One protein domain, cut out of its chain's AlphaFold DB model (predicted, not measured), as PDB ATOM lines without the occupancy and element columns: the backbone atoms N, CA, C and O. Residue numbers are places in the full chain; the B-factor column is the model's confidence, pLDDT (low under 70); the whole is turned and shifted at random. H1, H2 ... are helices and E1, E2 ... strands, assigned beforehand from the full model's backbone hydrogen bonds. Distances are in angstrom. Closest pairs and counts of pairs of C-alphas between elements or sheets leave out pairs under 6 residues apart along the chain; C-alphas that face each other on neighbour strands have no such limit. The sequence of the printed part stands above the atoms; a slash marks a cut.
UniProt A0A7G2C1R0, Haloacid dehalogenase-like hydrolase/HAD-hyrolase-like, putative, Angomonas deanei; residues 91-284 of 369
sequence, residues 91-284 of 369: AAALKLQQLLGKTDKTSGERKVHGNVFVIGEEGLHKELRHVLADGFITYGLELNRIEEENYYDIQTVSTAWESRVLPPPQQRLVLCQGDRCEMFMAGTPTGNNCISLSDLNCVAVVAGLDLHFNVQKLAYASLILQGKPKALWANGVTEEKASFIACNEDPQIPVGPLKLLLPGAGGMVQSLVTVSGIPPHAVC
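AT A GLANCE: This is residues 91 to 284 of the 369 residues of the protein "Haloacid dehalogenase-like hydrolase/HAD-hyrolase-like, putative" of Angomonas deanei (UniProt A0A7G2C1R0). What is the main picture? A small parallel sheet of E1, E4 and E5 is the core, with H1 and H2 covering one face and H5 and H6 the other, three layers with helices on both faces of a sheet; two hairpins, E2 with E3 and E6 with E7, reach out at opposite ends of the long axis. What is it built of? The 194 printed residues hold, in order, H1 E1 H2 H3 E2 E3 H4 E4 H5 E5 E6 E7 H6; the sheet's order is E1 E4 E5, and the class is mixed, with 84 residues, under half, in named elements. How large is it? It is compact, with a radius of gyration of the C-alphas of 17.0 A and spans of 61 by 42 by 34 A.

IN THESE COORDINATES: What comes first? H1, residues 91 to 100, starts at C-alpha 91 (213.204, 253.264, 270.352) and spans 14.2 A. Then come E1, 115 to 119, 13.5 A; H2, 122 to 129; H3, 154 to 158; E2, 173 to 177, and E3, 180 to 184, 13.4 A each; and H4, 197 to 200. What follows? E4, 202 to 207, spans 13.6 A, H5, 215 to 226, 16.1 A, and E5, 243 to 246, 10.2 A. After E6, 252 to 255, and E7, 260 to 263, H6, 265 to 276, spans 16.7 A and ends at C-alpha 276 (214.192, 230.117, 271.631).

HOW THE PARTS SIT: How is the sheet joined? Inner strand E4 is parallel to E1, with N 117 and O 204 2.9 A apart, and to E5, with N 205 and O 243 2.8 A apart, both within hydrogen-bond range. E4, H5 and E5 form a strand-helix-strand unit, two parallel neighbour strands with a helix between, its crossover right-handed. Which helices are on it? H1, at a height of 9.4 A, and H2, at 9.5 A, touch, the closest C-alphas being those of Ala 93 and Leu 128, 4.7 A. On the opposite face are H5, at 9.2 A, and H6, at 8.9 A; H6 touches H5 with residues 271 to 276 alone, at a steep tilt of 58 degrees, the closest C-alphas being those of Ser 222 and Ser 276, 4.9 A. What of the rest? H3 only just touches H5, with 3 pairs of C-alphas within 8 A, the closest those of Val 157 and Tyr 220, 7.6 A, and H4 only grazes the sheet. In the antiparallel hairpins, N 175 and O 182 of E2 and E3 are 2.9 A apart, and N 253 and O 262 of E6 and E7 2.8 A. Every O i to N i+4 pair is within hydrogen-bond range in H1, H2, H3, H5 and H6; H4 is too short for one.

THE WHOLE: How far does it reach? The C-alphas farthest apart, those of Asp 179 and Leu 258, are 61.4 A apart; the printed part has no cut. Which links are long? They are H1 to E1, H2 to H3, H3 to E2, E3 to H4 and H5 to E5. Where is confidence low? Residues 146 to 151, 188 to 192 and 256 to 257 have pLDDT under 70.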
ATOM      1  N   ALA A  91     213.388 253.802 271.697       94.25
ATOM      2  CA  ALA A  91     213.204 253.264 270.352       94.25
ATOM      3  C   ALA A  91     212.420 251.937 270.368       94.25
ATOM      4  O   ALA A  91     211.475 251.766 269.596       94.25
ATOM      5  N   ALA A  92     212.764 251.025 271.284       96.12
ATOM      6  CA  ALA A  92     212.055 249.762 271.470       96.12
ATOM      7  C   ALA A  92     210.603 249.963 271.929       96.12
ATOM      8  O   ALA A  92     209.712 249.274 271.433       96.12
ATOM      9  N   ALA A  93     210.337 250.937 272.804       96.56
ATOM     10  CA  ALA A  93     208.984 251.293 273.226       96.56
ATOM     11  C   ALA A  93     208.129 251.802 272.058       96.56
ATOM     12  O   ALA A  93     207.015 251.321 271.840       96.56
ATOM     13  N   LEU A  94     208.664 252.707 271.241       93.75
ATOM     14  CA  LEU A  94     207.964 253.181 270.048       93.75
ATOM     15  C   LEU A  94     207.765 252.067 269.019       93.75
ATOM     16  O   LEU A  94     206.700 251.977 268.409       93.75
ATOM     17  N   LYS A  95     208.742 251.166 268.858       94.06
ATOM     18  CA  LYS A  95     208.600 250.003 267.978       94.06
ATOM     19  C   LYS A  95     207.512 249.049 268.466       94.06
ATOM     20  O   LYS A  95     206.695 248.594 267.667       94.06
ATOM     21  N   LEU A  96     207.452 248.792 269.770       96.31
ATOM     22  CA  LEU A  96     206.394 248.006 270.398       96.31
ATOM     23  C   LEU A  96     205.017 248.638 270.143       96.31
ATOM     24  O   LEU A  96     204.091 247.953 269.705       96.31
ATOM     25  N   GLN A  97     204.892 249.953 270.345       95.31
ATOM     26  CA  GLN A  97     203.673 250.712 270.053       95.31
ATOM     27  C   GLN A  97     203.308 250.667 268.562       95.31
ATOM     28  O   GLN A  97     202.133 250.547 268.212       95.31
ATOM     29  N   GLN A  98     204.298 250.723 267.670       92.56
ATOM     30  CA  GLN A  98     204.090 250.622 266.229       92.56
ATOM     31  C   GLN A  98     203.521 249.255 265.835       92.56
ATOM     32  O   GLN A  98     202.605 249.198 265.010       92.56
ATOM     33  N   LEU A  99     204.059 248.177 266.409       92.94
ATOM     34  CA  LEU A  99     203.691 246.799 266.084       92.94
ATOM     35  C   LEU A  99     202.347 246.393 266.697       92.94
ATOM     36  O   LEU A  99     201.513 245.817 266.006       92.94
ATOM     37  N   LEU A 100     202.128 246.710 267.975       95.44
ATOM     38  CA  LEU A 100     201.021 246.156 268.766       95.44
ATOM     39  C   LEU A 100     200.001 247.201 269.226       95.44
ATOM     40  O   LEU A 100     198.947 246.852 269.762       95.44
ATOM     41  N   GLY A 101     200.301 248.486 269.039       94.44
ATOM     42  CA  GLY A 101     199.463 249.565 269.531       94.44
ATOM     43  C   GLY A 101     198.114 249.628 268.820       94.44
ATOM     44  O   GLY A 101     198.036 249.595 267.586       94.44
ATOM     45  N   LYS A 102     197.053 249.790 269.608       93.81
ATOM     46  CA  LYS A 102     195.673 250.024 269.166       93.81
ATOM     47  C   LYS A 102     195.202 251.359 269.736       93.81
ATOM     48  O   LYS A 102     195.798 251.864 270.682       93.81
ATOM     49  N   THR A 103     194.175 251.957 269.144       92.38
ATOM     50  CA  THR A 103     193.575 253.171 269.707       92.38
ATOM     51  C   THR A 103     192.961 252.840 271.062       92.38
ATOM     52  O   THR A 103     192.020 252.045 271.137       92.38
ATOM     53  N   ASP A 104     193.501 253.444 272.114       87.19
ATOM     54  CA  ASP A 104     192.973 253.338 273.461       87.19
ATOM     55  C   ASP A 104     191.645 254.094 273.543       87.19
ATOM     56  O   ASP A 104     191.522 255.238 273.101       87.19
ATOM     57  N   LYS A 105     190.624 253.440 274.095       82.38
ATOM     58  CA  LYS A 105     189.268 254.005 274.154       82.38
ATOM     59  C   LYS A 105     189.153 255.166 275.142       82.38
ATOM     60  O   LYS A 105     188.206 255.939 275.029       82.38
ATOM     61  N   THR A 106     190.065 255.260 276.106       80.81
ATOM     62  CA  THR A 106     190.024 256.239 277.193       80.81
ATOM     63  C   THR A 106     190.805 257.492 276.820       80.81
ATOM     64  O   THR A 106     190.278 258.595 276.947       80.81
ATOM     65  N   SER A 107     192.037 257.338 276.330       84.81
ATOM     66  CA  SER A 107     192.906 258.465 275.969       84.81
ATOM     67  C   SER A 107     192.792 258.893 274.504       84.81
ATOM     68  O   SER A 107     193.139 260.025 274.174       84.81
ATOM     69  N   GLY A 108     192.334 258.010 273.610       86.50
ATOM     70  CA  GLY A 108     192.373 258.225 272.159       86.50
ATOM     71  C   GLY A 108     193.772 258.068 271.544       86.50
ATOM     72  O   GLY A 108     193.916 258.132 270.322       86.50
ATOM     73  N   GLU A 109     194.800 257.834 272.361       89.81
ATOM     74  CA  GLU A 109     196.169 257.599 271.910       89.81
ATOM     75  C   GLU A 109     196.362 256.153 271.455       89.81
ATOM     76  O   GLU A 109     195.616 255.245 271.818       89.81
ATOM     77  N   ARG A 110     197.413 255.900 270.675       93.31
ATOM     78  CA  ARG A 110     197.788 254.532 270.323       93.31
ATOM     79  C   ARG A 110     198.544 253.901 271.497       93.31
ATOM     80  O   ARG A 110     199.655 254.325 271.787       93.31
ATOM     81  N   LYS A 111     197.990 252.891 272.164       96.38
ATOM     82  CA  LYS A 111     198.618 252.213 273.313       96.38
ATOM     83  C   LYS A 111     198.666 250.704 273.119       96.38
ATOM     84  O   LYS A 111     197.888 250.127 272.359       96.38
ATOM     85  N   VAL A 112     199.613 250.061 273.789       96.56
ATOM     86  CA  VAL A 112     199.774 248.604 273.776       96.56
ATOM     87  C   VAL A 112     198.910 248.011 274.885       96.56
ATOM     88  O   VAL A 112     199.114 248.298 276.062       96.56
ATOM     89  N   HIS A 113     197.937 247.184 274.503       94.62
ATOM     90  CA  HIS A 113     197.030 246.501 275.430       94.62
ATOM     91  C   HIS A 113     197.535 245.087 275.725       94.62
ATOM     92  O   HIS A 113     196.957 244.102 275.263       94.62
ATOM     93  N   GLY A 114     198.655 244.994 276.434       94.44
ATOM     94  CA  GLY A 114     199.255 243.722 276.802       94.44
ATOM     95  C   GLY A 114     200.474 243.905 277.691       94.44
ATOM     96  O   GLY A 114     201.164 244.922 277.608       94.44
ATOM     97  N   ASN A 115     200.735 242.912 278.537       97.88
ATOM     98  CA  ASN A 115     201.913 242.909 279.396       97.88
ATOM     99  C   ASN A 115     203.169 242.613 278.573       97.88
ATOM    100  O   ASN A 115     203.113 241.942 277.538       97.88
ATOM    101  N   VAL A 116     204.317 243.083 279.048       98.69
ATOM    102  CA  VAL A 116     205.599 242.919 278.353       98.69
ATOM    103  C   VAL A 116     206.606 242.274 279.287       98.69
ATOM    104  O   VAL A 116     206.849 242.778 280.383       98.69
ATOM    105  N   PHE A 117     207.212 241.176 278.848       98.75
ATOM    106  CA  PHE A 117     208.343 240.586 279.554       98.75
ATOM    107  C   PHE A 117     209.620 241.286 279.110       98.75
ATOM    108  O   PHE A 117     209.835 241.503 277.917       98.75
ATOM    109  N   VAL A 118     210.474 241.648 280.055       98.81
ATOM    110  CA  VAL A 118     211.654 242.458 279.786       98.81
ATOM    111  C   VAL A 118     212.887 241.761 280.339       98.81
ATOM    112  O   VAL A 118     212.927 241.349 281.497       98.81
ATOM    113  N   ILE A 119     213.900 241.641 279.488       98.56
ATOM    114  CA  ILE A 119     215.273 241.349 279.892       98.56
ATOM    115  C   ILE A 119     216.019 242.673 279.789       98.56
ATOM    116  O   ILE A 119     216.332 243.119 278.686       98.56
ATOM    117  N   GLY A 120     216.237 243.342 280.913       97.88
ATOM    118  CA  GLY A 120     216.859 244.657 280.943       97.88
ATOM    119  C   GLY A 120     216.773 245.332 282.304       97.88
ATOM    120  O   GLY A 120     216.045 244.896 283.192       97.88
ATOM    121  N   GLU A 121     217.524 246.417 282.453       97.75
ATOM    122  CA  GLU A 121     217.496 247.255 283.656       97.75
ATOM    123  C   GLU A 121     216.251 248.164 283.725       97.75
ATOM    124  O   GLU A 121     215.528 248.356 282.744       97.75
ATOM    125  N   GLU A 122     216.014 248.762 284.898       97.56
ATOM    126  CA  GLU A 122     214.834 249.592 285.211       97.56
ATOM    127  C   GLU A 122     214.557 250.692 284.172       97.56
ATOM    128  O   GLU A 122     213.397 250.966 283.859       97.56
ATOM    129  N   GLY A 123     215.597 251.303 283.597       98.19
ATOM    130  CA  GLY A 123     215.439 252.335 282.577       98.19
ATOM    131  C   GLY A 123     214.645 251.862 281.357       98.19
ATOM    132  O   GLY A 123     213.761 252.577 280.880       98.19
ATOM    133  N   LEU A 124     214.873 250.623 280.905       98.62
ATOM    134  CA  LEU A 124     214.112 250.016 279.812       98.62
ATOM    135  C   LEU A 124     212.649 249.804 280.210       98.62
ATOM    136  O   LEU A 124     211.739 250.085 279.428       98.62
ATOM    137  N   HIS A 125     212.405 249.349 281.440       98.62
ATOM    138  CA  HIS A 125     211.049 249.183 281.956       98.62
ATOM    139  C   HIS A 125     210.284 250.510 281.978       98.62
ATOM    140  O   HIS A 125     209.118 250.538 281.584       98.62
ATOM    141  N   LYS A 126     210.924 251.603 282.412       98.31
ATOM    142  CA  LYS A 126     210.334 252.951 282.419       98.31
ATOM    143  C   LYS A 126     209.936 253.399 281.012       98.31
ATOM    144  O   LYS A 126     208.782 253.774 280.817       98.31
ATOM    145  N   GLU A 127     210.830 253.259 280.030       97.88
ATOM    146  CA  GLU A 127     210.534 253.622 278.636       97.88
ATOM    147  C   GLU A 127     209.349 252.829 278.066       97.88
ATOM    148  O   GLU A 127     208.426 253.403 277.486       97.88
ATOM    149  N   LEU A 128     209.323 251.510 278.285       98.38
ATOM    150  CA  LEU A 128     208.247 250.643 277.800       98.38
ATOM    151  C   LEU A 128     206.890 250.978 278.431       98.38
ATOM    152  O   LEU A 128     205.875 250.978 277.737       98.38
ATOM    153  N   ARG A 129     206.850 251.314 279.726       97.56
ATOM    154  CA  ARG A 129     205.600 251.662 280.425       97.56
ATOM    155  C   ARG A 129     204.909 252.889 279.823       97.56
ATOM    156  O   ARG A 129     203.684 252.949 279.856       97.56
ATOM    157  N   HIS A 130     205.640 253.826 279.214       95.75
ATOM    158  CA  HIS A 130     205.033 255.004 278.580       95.75
ATOM    159  C   HIS A 130     204.110 254.667 277.401       95.75
ATOM    160  O   HIS A 130     203.210 255.452 277.085       95.75
ATOM    161  N   VAL A 131     204.288 253.509 276.758       96.25
ATOM    162  CA  VAL A 131     203.472 253.095 275.605       96.25
ATOM    163  C   VAL A 131     202.391 252.067 275.948       96.25
ATOM    164  O   VAL A 131     201.557 251.762 275.091       96.25
ATOM    165  N   LEU A 132     202.368 251.548 277.178       96.75
ATOM    166  CA  LEU A 132     201.341 250.606 277.626       96.75
ATOM    167  C   LEU A 132     200.046 251.343 277.986       96.75
ATOM    168  O   LEU A 132     200.072 252.488 278.443       96.75
ATOM    169  N   ALA A 133     198.909 250.690 277.749       95.06
ATOM    170  CA  ALA A 133     197.624 251.149 278.264       95.06
ATOM    171  C   ALA A 133     197.544 250.918 279.784       95.06
ATOM    172  O   ALA A 133     198.255 250.070 280.333       95.06
ATOM    173  N   ASP A 134     196.657 251.648 280.460       91.25
ATOM    174  CA  ASP A 134     196.480 251.523 281.907       91.25
ATOM    175  C   ASP A 134     196.129 250.082 282.312       91.25
ATOM    176  O   ASP A 134     195.320 249.406 281.674       91.25
ATOM    177  N   GLY A 135     196.739 249.615 283.402       90.56
ATOM    178  CA  GLY A 135     196.529 248.269 283.944       90.56
ATOM    179  C   GLY A 135     197.435 247.180 283.360       90.56
ATOM    180  O   GLY A 135     197.465 246.084 283.917       90.56
ATOM    181  N   PHE A 136     198.202 247.474 282.306       95.50
ATOM    182  CA  PHE A 136     199.252 246.582 281.808       95.50
ATOM    183  C   PHE A 136     200.618 246.938 282.399       95.50
ATOM    184  O   PHE A 136     200.896 248.091 282.734       95.50
ATOM    185  N   ILE A 137     201.474 245.929 282.536       97.62
ATOM    186  CA  ILE A 137     202.742 246.020 283.263       97.62
ATOM    187  C   ILE A 137     203.929 245.570 282.411       97.62
ATOM    188  O   ILE A 137     203.787 244.841 281.424       97.62
ATOM    189  N   THR A 138     205.120 245.971 282.844       98.50
ATOM    190  CA  THR A 138     206.361 245.300 282.462       98.50
ATOM    191  C   THR A 138     206.772 244.340 283.574       98.50
ATOM    192  O   THR A 138     206.579 244.641 284.750       98.50
ATOM    193  N   TYR A 139     207.333 243.189 283.214       98.06
ATOM    194  CA  TYR A 139     207.738 242.148 284.161       98.06
ATOM    195  C   TYR A 139     209.151 241.660 283.839       98.06
ATOM    196  O   TYR A 139     209.479 241.465 282.671       98.06
ATOM    197  N   GLY A 140     209.986 241.465 284.855       96.69
ATOM    198  CA  GLY A 140     211.363 240.988 284.700       96.69
ATOM    199  C   GLY A 140     212.278 241.387 285.856       96.69
ATOM    200  O   GLY A 140     213.142 240.606 286.250       96.69
ATOM    201  N   LEU A 141     212.039 242.552 286.465       95.69
ATOM    202  CA  LEU A 141     212.794 243.063 287.620       95.69
ATOM    203  C   LEU A 141     212.586 242.211 288.872       95.69
ATOM    204  O   LEU A 141     213.475 242.084 289.712       95.69
ATOM    205  N   GLU A 142     211.414 241.589 288.976       93.56
ATOM    206  CA  GLU A 142     211.057 240.597 289.987       93.56
ATOM    207  C   GLU A 142     212.055 239.436 290.026       93.56
ATOM    208  O   GLU A 142     212.241 238.799 291.059       93.56
ATOM    209  N   LEU A 143     212.717 239.172 288.897       92.56
ATOM    210  CA  LEU A 143     213.638 238.061 288.728       92.56
ATOM    211  C   LEU A 143     215.101 238.448 289.025       92.56
ATOM    212  O   LEU A 143     215.984 237.618 288.826       92.56
ATOM    213  N   ASN A 144     215.384 239.673 289.496       90.81
ATOM    214  CA  ASN A 144     216.756 240.148 289.743       90.81
ATOM    215  C   ASN A 144     217.439 239.501 290.959       90.81
ATOM    216  O   ASN A 144     218.664 239.490 291.016       90.81
ATOM    217  N   ARG A 145     216.680 239.002 291.947       74.31
ATOM    218  CA  ARG A 145     217.218 238.511 293.237       74.31
ATOM    219  C   ARG A 145     216.896 237.048 293.549       74.31
ATOM    220  O   ARG A 145     216.989 236.620 294.691       74.31
ATOM    221  N   ILE A 146     216.511 236.265 292.542       64.12
ATOM    222  CA  ILE A 146     216.024 234.893 292.764       64.12
ATOM    223  C   ILE A 146     217.111 233.950 293.304       64.12
ATOM    224  O   ILE A 146     216.788 232.989 294.000       64.12
ATOM    225  N   GLU A 147     218.389 234.240 293.055       56.09
ATOM    226  CA  GLU A 147     219.504 233.399 293.510       56.09
ATOM    227  C   GLU A 147     219.604 233.275 295.043       56.09
ATOM    228  O   GLU A 147     220.170 232.298 295.528       56.09
ATOM    229  N   GLU A 148     219.009 234.198 295.808       56.47
ATOM    230  CA  GLU A 148     219.006 234.149 297.277       56.47
ATOM    231  C   GLU A 148     217.870 233.280 297.857       56.47
ATOM    232  O   GLU A 148     217.981 232.830 298.997       56.47
ATOM    233  N   GLU A 149     216.804 232.993 297.094       55.44
ATOM    234  CA  GLU A 149     215.583 232.364 297.632       55.44
ATOM    235  C   GLU A 149     215.134 231.081 296.910       55.44
ATOM    236  O   GLU A 149     214.516 230.239 297.554       55.44
ATOM    237  N   ASN A 150     215.449 230.876 295.621       56.56
ATOM    238  CA  ASN A 150     215.083 229.660 294.875       56.56
ATOM    239  C   ASN A 150     216.001 229.433 293.657       56.56
ATOM    240  O   ASN A 150     215.926 230.145 292.657       56.56
ATOM    241  N   TYR A 151     216.842 228.396 293.702       64.19
ATOM    242  CA  TYR A 151     217.688 227.999 292.568       64.19
ATOM    243  C   TYR A 151     216.847 227.680 291.314       64.19
ATOM    244  O   TYR A 151     215.672 227.327 291.418       64.19
ATOM    245  N   TYR A 152     217.439 227.787 290.119       77.06
ATOM    246  CA  TYR A 152     216.777 227.407 288.866       77.06
ATOM    247  C   TYR A 152     216.349 225.931 288.920       77.06
ATOM    248  O   TYR A 152     217.185 225.032 288.811       77.06
ATOM    249  N   ASP A 153     215.049 225.687 289.092       86.19
ATOM    250  CA  ASP A 153     214.459 224.352 289.111       86.19
ATOM    251  C   ASP A 153     213.645 224.100 287.841       86.19
ATOM    252  O   ASP A 153     212.613 224.725 287.586       86.19
ATOM    253  N   ILE A 154     214.109 223.135 287.050       88.38
ATOM    254  CA  ILE A 154     213.489 222.746 285.782       88.38
ATOM    255  C   ILE A 154     212.058 222.249 286.007       88.38
ATOM    256  O   ILE A 154     211.197 222.515 285.170       88.38
ATOM    257  N   GLN A 155     211.776 221.567 287.125       90.31
ATOM    258  CA  GLN A 155     210.428 221.067 287.404       90.31
ATOM    259  C   GLN A 155     209.465 222.233 287.634       90.31
ATOM    260  O   GLN A 155     208.448 222.329 286.948       90.31
ATOM    261  N   THR A 156     209.834 223.187 288.487       89.56
ATOM    262  CA  THR A 156     209.072 224.422 288.711       89.56
ATOM    263  C   THR A 156     208.858 225.197 287.407       89.56
ATOM    264  O   THR A 156     207.715 225.486 287.045       89.56
ATOM    265  N   VAL A 157     209.925 225.469 286.647       91.12
ATOM    266  CA  VAL A 157     209.844 226.213 285.377       91.12
ATOM    267  C   VAL A 157     208.949 225.503 284.356       91.12
ATOM    268  O   VAL A 157     208.185 226.168 283.657       91.12
ATOM    269  N   SER A 158     208.974 224.166 284.297       92.06
ATOM    270  CA  SER A 158     208.152 223.390 283.356       92.06
ATOM    271  C   SER A 158     206.644 223.555 283.575       92.06
ATOM    272  O   SER A 158     205.869 223.445 282.628       92.06
ATOM    273  N   THR A 159     206.234 223.892 284.800       94.44
ATOM    274  CA  THR A 159     204.825 224.099 285.164       94.44
ATOM    275  C   THR A 159     204.363 225.548 285.022       94.44
ATOM    276  O   THR A 159     203.188 225.833 285.244       94.44
ATOM    277  N   ALA A 160     205.246 226.480 284.640       95.12
ATOM    278  CA  ALA A 160     205.001 227.920 284.757       95.12
ATOM    279  C   ALA A 160     203.817 228.455 283.934       95.12
ATOM    280  O   ALA A 160     203.303 229.528 284.238       95.12
ATOM    281  N   TRP A 161     203.354 227.730 282.913       95.38
ATOM    282  CA  TRP A 161     202.132 228.079 282.179       95.38
ATOM    283  C   TRP A 161     200.844 227.822 282.963       95.38
ATOM    284  O   TRP A 161     199.849 228.502 282.715       95.38
ATOM    285  N   GLU A 162     200.850 226.860 283.879       94.12
ATOM    286  CA  GLU A 162     199.662 226.379 284.597       94.12
ATOM    287  C   GLU A 162     199.708 226.742 286.082       94.12
ATOM    288  O   GLU A 162     198.691 227.087 286.677       94.12
ATOM    289  N   SER A 163     200.899 226.677 286.677       93.25
ATOM    290  CA  SER A 163     201.127 226.914 288.097       93.25
ATOM    291  C   SER A 163     201.667 228.317 288.344       93.25
ATOM    292  O   SER A 163     202.535 228.815 287.623       93.25
ATOM    293  N   ARG A 164     201.163 228.951 289.406       92.50
ATOM    294  CA  ARG A 164     201.595 230.270 289.872       92.50
ATOM    295  C   ARG A 164     202.955 230.177 290.568       92.50
ATOM    296  O   ARG A 164     203.019 230.070 291.789       92.50
ATOM    297  N   VAL A 165     204.029 230.157 289.780       91.19
ATOM    298  CA  VAL A 165     205.417 229.962 290.248       91.19
ATOM    299  C   VAL A 165     206.315 231.181 290.038       91.19
ATOM    300  O   VAL A 165     207.428 231.211 290.554       91.19
ATOM    301  N   LEU A 166     205.858 232.185 289.286       92.12
ATOM    302  CA  LEU A 166     206.584 233.438 289.119       92.12
ATOM    303  C   LEU A 166     206.343 234.325 290.348       92.12
ATOM    304  O   LEU A 166     205.201 234.387 290.812       92.12
ATOM    305  N   PRO A 167     207.366 235.037 290.856       91.19
ATOM    306  CA  PRO A 167     207.184 235.998 291.934       91.19
ATOM    307  C   PRO A 167     206.067 237.021 291.654       91.19
ATOM    308  O   PRO A 167     205.767 237.322 290.495       91.19
ATOM    309  N   PRO A 168     205.444 237.584 292.703       91.00
ATOM    310  CA  PRO A 168     204.457 238.640 292.528       91.00
ATOM    311  C   PRO A 168     205.058 239.841 291.778       91.00
ATOM    312  O   PRO A 168     206.182 240.245 292.088       91.00
ATOM    313  N   PRO A 169     204.307 240.465 290.852       92.81
ATOM    314  CA  PRO A 169     204.777 241.638 290.128       92.81
ATOM    315  C   PRO A 169     204.992 242.824 291.078       92.81
ATOM    316  O   PRO A 169     204.242 243.017 292.039       92.81
ATOM    317  N   GLN A 170     205.995 243.656 290.805       91.50
ATOM    318  CA  GLN A 170     206.216 244.917 291.522       91.50
ATOM    319  C   GLN A 170     205.134 245.949 291.179       91.50
ATOM    320  O   GLN A 170     204.795 246.801 291.996       91.50
ATOM    321  N   GLN A 171     204.578 245.864 289.968       92.12
ATOM    322  CA  GLN A 171     203.449 246.676 289.525       92.12
ATOM    323  C   GLN A 171     202.121 245.959 289.792       92.12
ATOM    324  O   GLN A 171     202.033 244.735 289.744       92.12
ATOM    325  N   ARG A 172     201.059 246.732 290.030       91.19
ATOM    326  CA  ARG A 172     199.711 246.192 290.233       91.19
ATOM    327  C   ARG A 172     199.203 245.505 288.962       91.19
ATOM    328  O   ARG A 172     198.930 246.182 287.975       91.19
ATOM    329  N   LEU A 173     198.974 244.198 289.043       91.00
ATOM    330  CA  LEU A 173     198.290 243.404 288.022       91.00
ATOM    331  C   LEU A 173     196.895 243.015 288.522       91.00
ATOM    332  O   LEU A 173     196.741 242.561 289.656       91.00
ATOM    333  N   VAL A 174     195.869 243.198 287.690       87.81
ATOM    334  CA  VAL A 174     194.486 242.811 288.010       87.81
ATOM    335  C   VAL A 174     194.013 241.785 286.994       87.81
ATOM    336  O   VAL A 174     193.995 242.061 285.798       87.81
ATOM    337  N   LEU A 175     193.607 240.614 287.477       86.25
ATOM    338  CA  LEU A 175     193.098 239.524 286.649       86.25
ATOM    339  C   LEU A 175     191.618 239.340 286.931       86.25
ATOM    340  O   LEU A 175     191.238 239.098 288.073       86.25
ATOM    341  N   CYS A 176     190.783 239.431 285.899       81.31
ATOM    342  CA  CYS A 176     189.343 239.245 286.030       81.31
ATOM    343  C   CYS A 176     188.891 237.961 285.324       81.31
ATOM    344  O   CYS A 176     189.173 237.753 284.145       81.31
ATOM    345  N   GLN A 177     188.167 237.109 286.047       75.31
ATOM    346  CA  GLN A 177     187.498 235.913 285.540       75.31
ATOM    347  C   GLN A 177     185.991 236.038 285.789       75.31
ATOM    348  O   GLN A 177     185.500 235.795 286.897       75.31
ATOM    349  N   GLY A 178     185.249 236.436 284.751       78.94
ATOM    350  CA  GLY A 178     183.849 236.840 284.898       78.94
ATOM    351  C   GLY A 178     183.740 238.061 285.814       78.94
ATOM    352  O   GLY A 178     184.472 239.029 285.631       78.94
ATOM    353  N   ASP A 179     182.886 237.985 286.835       81.31
ATOM    354  CA  ASP A 179     182.669 239.080 287.794       81.31
ATOM    355  C   ASP A 179     183.711 239.138 288.927       81.31
ATOM    356  O   ASP A 179     183.665 240.025 289.781       81.31
ATOM    357  N   ARG A 180     184.642 238.178 288.985       82.44
ATOM    358  CA  ARG A 180     185.670 238.115 290.031       82.44
ATOM    359  C   ARG A 180     186.973 238.694 289.515       82.44
ATOM    360  O   ARG A 180     187.520 238.170 288.552       82.44
ATOM    361  N   CYS A 181     187.492 239.713 290.194       83.75
ATOM    362  CA  CYS A 181     188.823 240.249 289.935       83.75
ATOM    363  C   CYS A 181     189.744 239.995 291.132       83.75
ATOM    364  O   CYS A 181     189.384 240.277 292.274       83.75
ATOM    365  N   GLU A 182     190.932 239.478 290.855       85.31
ATOM    366  CA  GLU A 182     192.006 239.246 291.816       85.31
ATOM    367  C   GLU A 182     193.159 240.213 291.513       85.31
ATOM    368  O   GLU A 182     193.420 240.544 290.354       85.31
ATOM    369  N   MET A 183     193.821 240.716 292.556       85.44
ATOM    370  CA  MET A 183     194.907 241.688 292.437       85.44
ATOM    371  C   MET A 183     196.218 241.070 292.909       85.44
ATOM    372  O   MET A 183     196.286 240.549 294.019       85.44
ATOM    373  N   PHE A 184     197.264 241.226 292.102       85.44
ATOM    374  CA  PHE A 184     198.609 240.732 292.374       85.44
ATOM    375  C   PHE A 184     199.580 241.899 292.426       85.44
ATOM    376  O   PHE A 184     199.635 242.713 291.502       85.44
ATOM    377  N   MET A 185     200.320 241.990 293.529       86.06
ATOM    378  CA  MET A 185     201.383 242.970 293.726       86.06
ATOM    379  C   MET A 185     202.256 242.549 294.912       86.06
ATOM    380  O   MET A 185     201.734 242.098 295.940       86.06
ATOM    381  N   ALA A 186     203.572 242.713 294.792       80.75
ATOM    382  CA  ALA A 186     204.513 242.462 295.878       80.75
ATOM    383  C   ALA A 186     204.171 243.303 297.128       80.75
ATOM    384  O   ALA A 186     203.732 244.448 297.025       80.75
ATOM    385  N   GLY A 187     204.358 242.728 298.322       73.06
ATOM    386  CA  GLY A 187     204.097 243.408 299.601       73.06
ATOM    387  C   GLY A 187     202.626 243.464 300.043       73.06
ATOM    388  O   GLY A 187     202.313 244.155 301.011       73.06
ATOM    389  N   THR A 188     201.715 242.748 299.375       65.00
ATOM    390  CA  THR A 188     200.308 242.644 299.800       65.00
ATOM    391  C   THR A 188     200.090 241.513 300.832       65.00
ATOM    392  O   THR A 188     200.796 240.508 300.779       65.00
ATOM    393  N   PRO A 189     199.147 241.644 301.797       55.44
ATOM    394  CA  PRO A 189     199.083 240.775 302.988       55.44
ATOM    395  C   PRO A 189     198.519 239.358 302.774       55.44
ATOM    396  O   PRO A 189     198.567 238.536 303.688       55.44
ATOM    397  N   THR A 190     197.921 239.070 301.619       51.97
ATOM    398  CA  THR A 190     197.337 237.758 301.303       51.97
ATOM    399  C   THR A 190     198.430 236.786 300.849       51.97
ATOM    400  O   THR A 190     199.348 237.186 300.142       51.97
ATOM    401  N   GLY A 191     198.381 235.528 301.306       52.81
ATOM    402  CA  GLY A 191     199.430 234.522 301.081       52.81
ATOM    403  C   GLY A 191     199.797 234.273 299.609       52.81
ATOM    404  O   GLY A 191     198.991 234.503 298.722       52.81
ATOM    405  N   ASN A 192     201.032 233.801 299.391       62.91
ATOM    406  CA  ASN A 192     201.694 233.457 298.121       62.91
ATOM    407  C   ASN A 192     201.057 234.035 296.831       62.91
ATOM    408  O   ASN A 192     200.443 233.314 296.047       62.91
ATOM    409  N   ASN A 193     201.247 235.340 296.591       80.00
ATOM    410  CA  ASN A 193     200.748 236.079 295.415       80.00
ATOM    411  C   ASN A 193     201.566 235.828 294.133       80.00
ATOM    412  O   ASN A 193     201.727 236.729 293.307       80.00
ATOM    413  N   CYS A 194     202.121 234.630 293.977       88.81
ATOM    414  CA  CYS A 194     202.800 234.254 292.745       88.81
ATOM    415  C   CYS A 194     201.820 234.276 291.564       88.81
ATOM    416  O   CYS A 194     200.609 234.128 291.739       88.81
ATOM    417  N   ILE A 195     202.350 234.422 290.354       93.25
ATOM    418  CA  ILE A 195     201.579 234.399 289.107       93.25
ATOM    419  C   ILE A 195     202.098 233.299 288.177       93.25
ATOM    420  O   ILE A 195     203.193 232.768 288.360       93.25
ATOM    421  N   SER A 196     201.296 232.895 287.199       95.06
ATOM    422  CA  SER A 196     201.720 232.020 286.100       95.06
ATOM    423  C   SER A 196     202.063 232.840 284.850       95.06
ATOM    424  O   SER A 196     201.727 234.019 284.746       95.06
ATOM    425  N   LEU A 197     202.680 232.213 283.847       96.19
ATOM    426  CA  LEU A 197     202.828 232.811 282.517       96.19
ATOM    427  C   LEU A 197     201.467 233.058 281.848       96.19
ATOM    428  O   LEU A 197     201.333 234.020 281.096       96.19
ATOM    429  N   SER A 198     200.449 232.238 282.148       93.81
ATOM    430  CA  SER A 198     199.077 232.476 281.673       93.81
ATOM    431  C   SER A 198     198.439 233.699 282.337       93.81
ATOM    432  O   SER A 198     197.710 234.428 281.675       93.81
ATOM    433  N   ASP A 199     198.714 233.934 283.624       93.75
ATOM    434  CA  ASP A 199     198.268 235.136 284.339       93.75
ATOM    435  C   ASP A 199     198.963 236.390 283.787       93.75
ATOM    436  O   ASP A 199     198.329 237.424 283.578       93.75
ATOM    437  N   LEU A 200     200.272 236.293 283.523       95.12
ATOM    438  CA  LEU A 200     201.057 237.396 282.982       95.12
ATOM    439  C   LEU A 200     200.688 237.713 281.524       95.12
ATOM    440  O   LEU A 200     200.669 238.884 281.164       95.12
ATOM    441  N   ASN A 201     200.379 236.711 280.698       93.12
ATOM    442  CA  ASN A 201     199.878 236.857 279.325       93.12
ATOM    443  C   ASN A 201     200.620 237.927 278.492       93.12
ATOM    444  O   ASN A 201     200.038 238.918 278.033       93.12
ATOM    445  N   CYS A 202     201.940 237.772 278.362       96.38
ATOM    446  CA  CYS A 202     202.764 238.743 277.653       96.38
ATOM    447  C   CYS A 202     202.500 238.744 276.145       96.38
ATOM    448  O   CYS A 202     202.546 237.703 275.495       96.38
ATOM    449  N   VAL A 203     202.351 239.941 275.575       97.44
ATOM    450  CA  VAL A 203     202.235 240.149 274.120       97.44
ATOM    451  C   VAL A 203     203.589 240.385 273.452       97.44
ATOM    452  O   VAL A 203     203.708 240.339 272.227       97.44
ATOM    453  N   ALA A 204     204.626 240.649 274.247       98.50
ATOM    454  CA  ALA A 204     205.978 240.845 273.757       98.50
ATOM    455  C   ALA A 204     207.040 240.468 274.794       98.50
ATOM    456  O   ALA A 204     206.814 240.558 276.003       98.50
ATOM    457  N   VAL A 205     208.215 240.116 274.278       98.81
ATOM    458  CA  VAL A 205     209.485 240.079 274.995       98.81
ATOM    459  C   VAL A 205     210.384 241.175 274.431       98.81
ATOM    460  O   VAL A 205     210.611 241.230 273.219       98.81
ATOM    461  N   VAL A 206     210.904 242.042 275.298       98.75
ATOM    462  CA  VAL A 206     211.858 243.094 274.928       98.75
ATOM    463  C   VAL A 206     213.183 242.842 275.637       98.75
ATOM    464  O   VAL A 206     213.210 242.702 276.856       98.75
ATOM    465  N   ALA A 207     214.282 242.771 274.887       98.56
ATOM    466  CA  ALA A 207     215.608 242.483 275.432       98.56
ATOM    467  C   ALA A 207     216.584 243.649 275.216       98.56
ATOM    468  O   ALA A 207     216.682 244.201 274.121       98.56
ATOM    469  N   GLY A 208     217.322 244.001 276.261       97.75
ATOM    470  CA  GLY A 208     218.402 244.979 276.282       97.75
ATOM    471  C   GLY A 208     219.519 244.531 277.228       97.75
ATOM    472  O   GLY A 208     219.622 243.352 277.568       97.75
ATOM    473  N   LEU A 209     220.373 245.470 277.643       96.56
ATOM    474  CA  LEU A 209     221.404 245.189 278.644       96.56
ATOM    475  C   LEU A 209     220.745 244.938 280.006       96.56
ATOM    476  O   LEU A 209     219.963 245.767 280.471       96.56
ATOM    477  N   ASP A 210     221.106 243.825 280.637       96.75
ATOM    478  CA  ASP A 210     220.602 243.389 281.940       96.75
ATOM    479  C   ASP A 210     221.788 242.923 282.794       96.75
ATOM    480  O   ASP A 210     222.422 241.910 282.498       96.75
ATOM    481  N   LEU A 211     222.131 243.679 283.834       94.44
ATOM    482  CA  LEU A 211     223.229 243.352 284.749       94.44
ATOM    483  C   LEU A 211     222.847 242.229 285.724       94.44
ATOM    484  O   LEU A 211     223.718 241.671 286.386       94.44
ATOM    485  N   HIS A 212     221.563 241.877 285.777       94.75
ATOM    486  CA  HIS A 212     220.994 240.784 286.559       94.75
ATOM    487  C   HIS A 212     220.515 239.648 285.641       94.75
ATOM    488  O   HIS A 212     219.566 238.924 285.968       94.75
ATOM    489  N   PHE A 213     221.121 239.521 284.455       94.88
ATOM    490  CA  PHE A 213     220.793 238.484 283.488       94.88
ATOM    491  C   PHE A 213     221.061 237.096 284.073       94.88
ATOM    492  O   PHE A 213     222.179 236.785 284.477       94.88
ATOM    493  N   ASN A 214     220.033 236.248 284.091       92.81
ATOM    494  CA  ASN A 214     220.096 234.916 284.682       92.81
ATOM    495  C   ASN A 214     219.286 233.890 283.876       92.81
ATOM    496  O   ASN A 214     218.521 234.224 282.964       92.81
ATOM    497  N   VAL A 215     219.459 232.614 284.228       92.62
ATOM    498  CA  VAL A 215     218.843 231.490 283.513       92.62
ATOM    499  C   VAL A 215     217.316 231.478 283.670       92.62
ATOM    500  O   VAL A 215     216.633 231.128 282.709       92.62
ATOM    501  N   GLN A 216     216.747 231.908 284.809       92.06
ATOM    502  CA  GLN A 216     215.286 232.000 284.968       92.06
ATOM    503  C   GLN A 216     214.670 233.006 283.983       92.06
ATOM    504  O   GLN A 216     213.703 232.670 283.296       92.06
ATOM    505  N   LYS A 217     215.238 234.218 283.870       95.38
ATOM    506  CA  LYS A 217     214.793 235.234 282.895       95.38
ATOM    507  C   LYS A 217     214.829 234.678 281.477       95.38
ATOM    508  O   LYS A 217     213.854 234.802 280.738       95.38
ATOM    509  N   LEU A 218     215.937 234.025 281.128       96.50
ATOM    510  CA  LEU A 218     216.139 233.417 279.818       96.50
ATOM    511  C   LEU A 218     215.109 232.311 279.531       96.50
ATOM    512  O   LEU A 218     214.547 232.263 278.436       96.50
ATOM    513  N   ALA A 219     214.820 231.453 280.512       96.12
ATOM    514  CA  ALA A 219     213.852 230.371 280.372       96.12
ATOM    515  C   ALA A 219     212.419 230.893 280.202       96.12
ATOM    516  O   ALA A 219     211.737 230.491 279.260       96.12
ATOM    517  N   TYR A 220     211.967 231.820 281.053       97.19
ATOM    518  CA  TYR A 220     210.618 232.384 280.939       97.19
ATOM    519  C   TYR A 220     210.434 233.192 279.656       97.19
ATOM    520  O   TYR A 220     209.439 232.994 278.962       97.19
ATOM    521  N   ALA A 221     211.411 234.020 279.278       98.19
ATOM    522  CA  ALA A 221     211.391 234.714 277.993       98.19
ATOM    523  C   ALA A 221     211.301 233.733 276.812       98.19
ATOM    524  O   ALA A 221     210.494 233.934 275.906       98.19
ATOM    525  N   SER A 222     212.079 232.645 276.835       97.88
ATOM    526  CA  SER A 222     212.038 231.616 275.791       97.88
ATOM    527  C   SER A 222     210.669 230.937 275.713       97.88
ATOM    528  O   SER A 222     210.106 230.830 274.625       97.88
ATOM    529  N   LEU A 223     210.084 230.547 276.853       97.12
ATOM    530  CA  LEU A 223     208.746 229.946 276.905       97.12
ATOM    531  C   LEU A 223     207.675 230.888 276.342       97.12
ATOM    532  O   LEU A 223     206.829 230.446 275.566       97.12
ATOM    533  N   ILE A 224     207.733 232.179 276.681       97.81
ATOM    534  CA  ILE A 224     206.817 233.199 276.150       97.81
ATOM    535  C   ILE A 224     206.936 233.294 274.621       97.81
ATOM    536  O   ILE A 224     205.917 233.293 273.930       97.81
ATOM    537  N   LEU A 225     208.157 233.322 274.076       97.81
ATOM    538  CA  LEU A 225     208.380 233.391 272.624       97.81
ATOM    539  C   LEU A 225     207.964 232.112 271.884       97.81
ATOM    540  O   LEU A 225     207.407 232.176 270.784       97.81
ATOM    541  N   GLN A 226     208.209 230.941 272.474       95.25
ATOM    542  CA  GLN A 226     207.749 229.661 271.924       95.25
ATOM    543  C   GLN A 226     206.213 229.579 271.903       95.25
ATOM    544  O   GLN A 226     205.636 228.994 270.976       95.25
ATOM    545  N   GLY A 227     205.573 230.247 272.865       93.62
ATOM    546  CA  GLY A 227     204.133 230.354 273.020       93.62
ATOM    547  C   GLY A 227     203.557 229.262 273.916       93.62
ATOM    548  O   GLY A 227     204.171 228.220 274.161       93.62
ATOM    549  N   LYS A 228     202.333 229.499 274.395       92.50
ATOM    550  CA  LYS A 228     201.608 228.550 275.240       92.50
ATOM    551  C   LYS A 228     201.429 227.206 274.512       92.50
ATOM    552  O   LYS A 228     200.981 227.208 273.360       92.50
ATOM    553  N   PRO A 229     201.723 226.054 275.145       91.38
ATOM    554  CA  PRO A 229     201.512 224.744 274.539       91.38
ATOM    555  C   PRO A 229     200.068 224.539 274.068       91.38
ATOM    556  O   PRO A 229     199.127 224.821 274.807       91.38
ATOM    557  N   LYS A 230     199.887 223.969 272.867       89.81
ATOM    558  CA  LYS A 230     198.559 223.722 272.263       89.81
ATOM    559  C   LYS A 230     197.609 222.920 273.150       89.81
ATOM    560  O   LYS A 230     196.406 223.133 273.099       89.81
ATOM    561  N   ALA A 231     198.146 222.009 273.960       89.94
ATOM    562  CA  ALA A 231     197.364 221.209 274.901       89.94
ATOM    563  C   ALA A 231     196.662 222.053 275.983       89.94
ATOM    564  O   ALA A 231     195.701 221.585 276.582       89.94
ATOM    565  N   LEU A 232     197.125 223.285 276.213       87.38
ATOM    566  CA  LEU A 232     196.584 224.214 277.205       87.38
ATOM    567  C   LEU A 232     195.681 225.292 276.584       87.38
ATOM    568  O   LEU A 232     195.269 226.224 277.279       87.38
ATOM    569  N   TRP A 233     195.418 225.225 275.277       88.00
ATOM    570  CA  TRP A 233     194.564 226.198 274.596       88.00
ATOM    571  C   TRP A 233     193.096 225.939 274.927       88.00
ATOM    572  O   TRP A 233     192.648 224.794 275.005       88.00
ATOM    573  N   ALA A 234     192.323 227.013 275.081       83.12
ATOM    574  CA  ALA A 234     190.875 226.894 275.137       83.12
ATOM    575  C   ALA A 234     190.330 226.428 273.773       83.12
ATOM    576  O   ALA A 234     190.856 226.792 272.718       83.12
ATOM    577  N   ASN A 235     189.261 225.627 273.787       81.50
ATOM    578  CA  ASN A 235     188.665 225.087 272.563       81.50
ATOM    579  C   ASN A 235     188.297 226.207 271.575       81.50
ATOM    580  O   ASN A 235     187.526 227.105 271.905       81.50
ATOM    581  N   GLY A 236     188.828 226.120 270.351       76.81
ATOM    582  CA  GLY A 236     188.560 227.082 269.277       76.81
ATOM    583  C   GLY A 236     189.326 228.406 269.381       76.81
ATOM    584  O   GLY A 236     189.098 229.286 268.555       76.81
ATOM    585  N   VAL A 237     190.234 228.552 270.351       78.50
ATOM    586  CA  VAL A 237     191.095 229.734 270.489       78.50
ATOM    587  C   VAL A 237     192.433 229.481 269.800       78.50
ATOM    588  O   VAL A 237     193.063 228.442 269.993       78.50
ATOM    589  N   THR A 238     192.868 230.450 268.995       77.12
ATOM    590  CA  THR A 238     194.230 230.493 268.452       77.12
ATOM    591  C   THR A 238     195.026 231.491 269.284       77.12
ATOM    592  O   THR A 238     194.601 232.636 269.405       77.12
ATOM    593  N   GLU A 239     196.147 231.065 269.859       78.81
ATOM    594  CA  GLU A 239     197.050 231.960 270.592       78.81
ATOM    595  C   GLU A 239     197.919 232.760 269.613       78.81
ATOM    596  O   GLU A 239     198.528 232.193 268.696       78.81
ATOM    597  N   GLU A 240     197.995 234.077 269.812       83.25
ATOM    598  CA  GLU A 240     198.957 234.927 269.113       83.25
ATOM    599  C   GLU A 240     200.325 234.801 269.790       83.25
ATOM    600  O   GLU A 240     200.442 234.822 271.015       83.25
ATOM    601  N   LYS A 241     201.386 234.652 268.994       90.38
ATOM    602  CA  LYS A 241     202.743 234.584 269.543       90.38
ATOM    603  C   LYS A 241     203.217 235.966 269.975       90.38
ATOM    604  O   LYS A 241     202.995 236.950 269.270       90.38
ATOM    605  N   ALA A 242     203.944 236.006 271.087       96.94
ATOM    606  CA  ALA A 242     204.573 237.226 271.559       96.94
ATOM    607  C   ALA A 242     205.594 237.760 270.538       96.94
ATOM    608  O   ALA A 242     206.373 237.004 269.950       96.94
ATOM    609  N   SER A 243     205.618 239.080 270.355       97.75
ATOM    610  CA  SER A 243     206.652 239.744 269.556       97.75
ATOM    611  C   SER A 243     207.987 239.751 270.296       97.75
ATOM    612  O   SER A 243     208.026 239.950 271.505       97.75
ATOM    613  N   PHE A 244     209.093 239.600 269.573       98.44
ATOM    614  CA  PHE A 244     210.443 239.731 270.128       98.44
ATOM    615  C   PHE A 244     211.096 241.016 269.614       98.44
ATOM    616  O   PHE A 244     211.250 241.165 268.404       98.44
ATOM    617  N   ILE A 245     211.479 241.932 270.503       98.25
ATOM    618  CA  ILE A 245     212.154 243.189 270.155       98.25
ATOM    619  C   ILE A 245     213.492 243.265 270.893       98.25
ATOM    620  O   ILE A 245     213.543 243.116 272.111       98.25
ATOM    621  N   ALA A 246     214.574 243.535 270.170       97.88
ATOM    622  CA  ALA A 246     215.874 243.839 270.755       97.88
ATOM    623  C   ALA A 246     216.100 245.357 270.779       97.88
ATOM    624  O   ALA A 246     215.838 246.062 269.798       97.88
ATOM    625  N   CYS A 247     216.618 245.869 271.893       96.56
ATOM    626  CA  CYS A 247     217.005 247.271 272.011       96.56
ATOM    627  C   CYS A 247     218.211 247.547 271.114       96.56
ATOM    628  O   CYS A 247     218.182 248.480 270.329       96.56
ATOM    629  N   ASN A 248     219.252 246.721 271.187       94.19
ATOM    630  CA  ASN A 248     220.432 246.763 270.325       94.19
ATOM    631  C   ASN A 248     221.147 245.405 270.387       94.19
ATOM    632  O   ASN A 248     220.837 244.581 271.247       94.19
ATOM    633  N   GLU A 249     222.105 245.197 269.490       92.81
ATOM    634  CA  GLU A 249     222.891 243.962 269.399       92.81
ATOM    635  C   GLU A 249     224.381 244.212 269.642       92.81
ATOM    636  O   GLU A 249     225.225 243.413 269.235       92.81
ATOM    637  N   ASP A 250     224.720 245.311 270.325       89.75
ATOM    638  CA  ASP A 250     226.112 245.643 270.591       89.75
ATOM    639  C   ASP A 250     226.729 244.518 271.430       89.75
ATOM    640  O   ASP A 250     226.242 244.221 272.530       89.75
ATOM    641  N   PRO A 251     227.792 243.858 270.936       87.69
ATOM    642  CA  PRO A 251     228.337 242.694 271.616       87.69
ATOM    643  C   PRO A 251     229.047 243.096 272.909       87.69
ATOM    644  O   PRO A 251     229.151 242.292 273.836       87.69
ATOM    645  N   GLN A 252     229.574 244.324 272.958       86.31
ATOM    646  CA  GLN A 252     230.490 244.779 273.990       86.31
ATOM    647  C   GLN A 252     230.306 246.260 274.315       86.31
ATOM    648  O   GLN A 252     230.044 247.071 273.427       86.31
ATOM    649  N   ILE A 253     230.543 246.609 275.577       82.06
ATOM    650  CA  ILE A 253     230.581 247.980 276.085       82.06
ATOM    651  C   ILE A 253     232.033 248.300 276.469       82.06
ATOM    652  O   ILE A 253     232.604 247.589 277.304       82.06
ATOM    653  N   PRO A 254     232.656 249.336 275.878       76.69
ATOM    654  CA  PRO A 254     233.994 249.768 276.260       76.69
ATOM    655  C   PRO A 254     233.963 250.503 277.608       76.69
ATOM    656  O   PRO A 254     233.129 251.380 277.829       76.69
ATOM    657  N   VAL A 255     234.884 250.170 278.516       75.38
ATOM    658  CA  VAL A 255     234.938 250.744 279.868       75.38
ATOM    659  C   VAL A 255     236.340 251.229 280.228       75.38
ATOM    660  O   VAL A 255     237.326 250.490 280.164       75.38
ATOM    661  N   GLY A 256     236.396 252.476 280.700       67.69
ATOM    662  CA  GLY A 256     237.584 253.087 281.288       67.69
ATOM    663  C   GLY A 256     238.689 253.436 280.280       67.69
ATOM    664  O   GLY A 256     238.579 253.160 279.086       67.69
ATOM    665  N   PRO A 257     239.796 254.030 280.760       67.44
ATOM    666  CA  PRO A 257     240.870 254.542 279.903       67.44
ATOM    667  C   PRO A 257     241.646 253.441 279.163       67.44
ATOM    668  O   PRO A 257     242.275 253.714 278.148       67.44
ATOM    669  N   LEU A 258     241.595 252.198 279.655       76.69
ATOM    670  CA  LEU A 258     242.210 251.037 279.003       76.69
ATOM    671  C   LEU A 258     241.323 250.416 277.910       76.69
ATOM    672  O   LEU A 258     241.742 249.437 277.300       76.69
ATOM    673  N   LYS A 259     240.110 250.949 277.676       72.12
ATOM    674  CA  LYS A 259     239.133 250.444 276.694       72.12
ATOM    675  C   LYS A 259     238.823 248.946 276.858       72.12
ATOM    676  O   LYS A 259     238.742 248.210 275.877       72.12
ATOM    677  N   LEU A 260     238.653 248.480 278.100       80.19
ATOM    678  CA  LEU A 260     238.275 247.085 278.359       80.19
ATOM    679  C   LEU A 260     236.868 246.813 277.822       80.19
ATOM    680  O   LEU A 260     235.986 247.655 277.955       80.19
ATOM    681  N   LEU A 261     236.658 245.636 277.238       81.69
ATOM    682  CA  LEU A 261     235.407 245.268 276.577       81.69
ATOM    683  C   LEU A 261     234.608 244.339 277.492       81.69
ATOM    684  O   LEU A 261     234.996 243.192 277.712       81.69
ATOM    685  N   LEU A 262     233.508 244.849 278.048       86.94
ATOM    686  CA  LEU A 262     232.572 244.071 278.863       86.94
ATOM    687  C   LEU A 262     231.370 243.625 278.022       86.94
ATOM    688  O   LEU A 262     231.098 244.263 277.009       86.94
ATOM    689  N   PRO A 263     230.636 242.564 278.406       90.81
ATOM    690  CA  PRO A 263     229.451 242.123 277.670       90.81
ATOM    691  C   PRO A 263     228.414 243.240 277.477       90.81
ATOM    692  O   PRO A 263     228.053 243.935 278.426       90.81
ATOM    693  N   GLY A 264     227.943 243.398 276.240       91.31
ATOM    694  CA  GLY A 264     226.839 244.285 275.873       91.31
ATOM    695  C   GLY A 264     225.514 243.539 275.707       91.31
ATOM    696  O   GLY A 264     225.446 242.316 275.851       91.31
ATOM    697  N   ALA A 265     224.453 244.275 275.362       94.94
ATOM    698  CA  ALA A 265     223.104 243.724 275.204       94.94
ATOM    699  C   ALA A 265     223.025 242.605 274.151       94.94
ATOM    700  O   ALA A 265     222.221 241.683 274.297       94.94
ATOM    701  N   GLY A 266     223.889 242.638 273.128       95.06
ATOM    702  CA  GLY A 266     223.961 241.606 272.096       95.06
ATOM    703  C   GLY A 266     224.197 240.203 272.657       95.06
ATOM    704  O   GLY A 266     223.642 239.240 272.136       95.06
ATOM    705  N   GLY A 267     224.930 240.068 273.770       96.25
ATOM    706  CA  GLY A 267     225.111 238.776 274.441       96.25
ATOM    707  C   GLY A 267     223.802 238.206 275.003       96.25
ATOM    708  O   GLY A 267     223.505 237.022 274.815       96.25
ATOM    709  N   MET A 268     222.989 239.046 275.647       97.31
ATOM    710  CA  MET A 268     221.684 238.665 276.203       97.31
ATOM    711  C   MET A 268     220.680 238.362 275.086       97.31
ATOM    712  O   MET A 268     219.993 237.338 275.132       97.31
ATOM    713  N   VAL A 269     220.642 239.208 274.051       98.06
ATOM    714  CA  VAL A 269     219.796 239.013 272.864       98.06
ATOM    715  C   VAL A 269     220.146 237.696 272.181       98.06
ATOM    716  O   VAL A 269     219.263 236.862 271.981       98.06
ATOM    717  N   GLN A 270     221.426 237.450 271.896       98.00
ATOM    718  CA  GLN A 270     221.851 236.235 271.208       98.00
ATOM    719  C   GLN A 270     221.628 234.980 272.060       98.00
ATOM    720  O   GLN A 270     221.295 233.924 271.519       98.00
ATOM    721  N   SER A 271     221.750 235.078 273.385       98.25
ATOM    722  CA  SER A 271     221.384 233.985 274.292       98.25
ATOM    723  C   SER A 271     219.909 233.615 274.131       98.25
ATOM    724  O   SER A 271     219.593 232.439 273.947       98.25
ATOM    725  N   LEU A 272     219.009 234.608 274.113       98.38
ATOM    726  CA  LEU A 272     217.576 234.389 273.907       98.38
ATOM    727  C   LEU A 272     217.262 233.836 272.512       98.38
ATOM    728  O   LEU A 272     216.489 232.882 272.402       98.38
ATOM    729  N   VAL A 273     217.898 234.358 271.458       98.44
ATOM    730  CA  VAL A 273     217.782 233.813 270.091       98.44
ATOM    731  C   VAL A 273     218.180 232.338 270.065       98.44
ATOM    732  O   VAL A 273     217.478 231.514 269.486       98.44
ATOM    733  N   THR A 274     219.279 231.993 270.733       98.44
ATOM    734  CA  THR A 274     219.829 230.633 270.742       98.44
ATOM    735  C   THR A 274     218.886 229.647 271.425       98.44
ATOM    736  O   THR A 274     218.627 228.577 270.880       98.44
ATOM    737  N   VAL A 275     218.340 229.994 272.597       96.94
ATOM    738  CA  VAL A 275     217.472 229.073 273.354       96.94
ATOM    739  C   VAL A 275     216.035 229.015 272.839       96.94
ATOM    740  O   VAL A 275     215.343 228.029 273.084       96.94
ATOM    741  N   SER A 276     215.557 230.066 272.171       96.88
ATOM    742  CA  SER A 276     214.192 230.117 271.631       96.88
ATOM    743  C   SER A 276     214.115 229.662 270.173       96.88
ATOM    744  O   SER A 276     213.050 229.241 269.724       96.88
ATOM    745  N   GLY A 277     215.222 229.750 269.425       97.38
ATOM    746  CA  GLY A 277     215.252 229.562 267.974       97.38
ATOM    747  C   GLY A 277     214.532 230.670 267.196       97.38
ATOM    748  O   GLY A 277     214.243 230.489 266.013       97.38
ATOM    749  N   ILE A 278     214.203 231.792 267.847       97.25
ATOM    750  CA  ILE A 278     213.389 232.876 267.290       97.25
ATOM    751  C   ILE A 278     214.241 234.154 267.222       97.25
ATOM    752  O   ILE A 278     214.692 234.634 268.263       97.25
ATOM    753  N   PRO A 279     214.475 234.729 266.026       97.12
ATOM    754  CA  PRO A 279     215.177 236.003 265.901       97.12
ATOM    755  C   PRO A 279     214.286 237.184 266.334       97.12
ATOM    756  O   PRO A 279     213.054 237.065 266.309       97.12
ATOM    757  N   PRO A 280     214.870 238.343 266.693       97.38
ATOM    758  CA  PRO A 280     214.091 239.547 266.946       97.38
ATOM    759  C   PRO A 280     213.285 239.944 265.703       97.38
ATOM    760  O   PRO A 280     213.796 239.956 264.586       97.38
ATOM    761  N   HIS A 281     212.027 240.328 265.903       95.62
ATOM    762  CA  HIS A 281     211.199 240.948 264.866       95.62
ATOM    763  C   HIS A 281     211.679 242.372 264.547       95.62
ATOM    764  O   HIS A 281     211.376 242.906 263.480       95.62
ATOM    765  N   ALA A 282     212.397 243.001 265.484       94.06
ATOM    766  CA  ALA A 282     213.020 244.304 265.313       94.06
ATOM    767  C   ALA A 282     214.251 244.459 266.217       94.06
ATOM    768  O   ALA A 282     214.256 243.974 267.349       94.06
ATOM    769  N   VAL A 283     215.244 245.202 265.725       95.06
ATOM    770  CA  VAL A 283     216.425 245.654 266.469       95.06
ATOM    771  C   VAL A 283     216.458 247.178 266.375       95.06
ATOM    772  O   VAL A 283     216.578 247.728 265.283       95.06
ATOM    773  N   CYS A 284     216.273 247.870 267.498       92.62
ATOM    774  CA  CYS A 284     215.881 249.287 267.472       92.62
ATOM    775  C   CYS A 284     217.060 250.272 267.519       92.62
ATOM    776  O   CYS A 284     216.912 251.437 267.152       92.62
TER     777      CYS A 284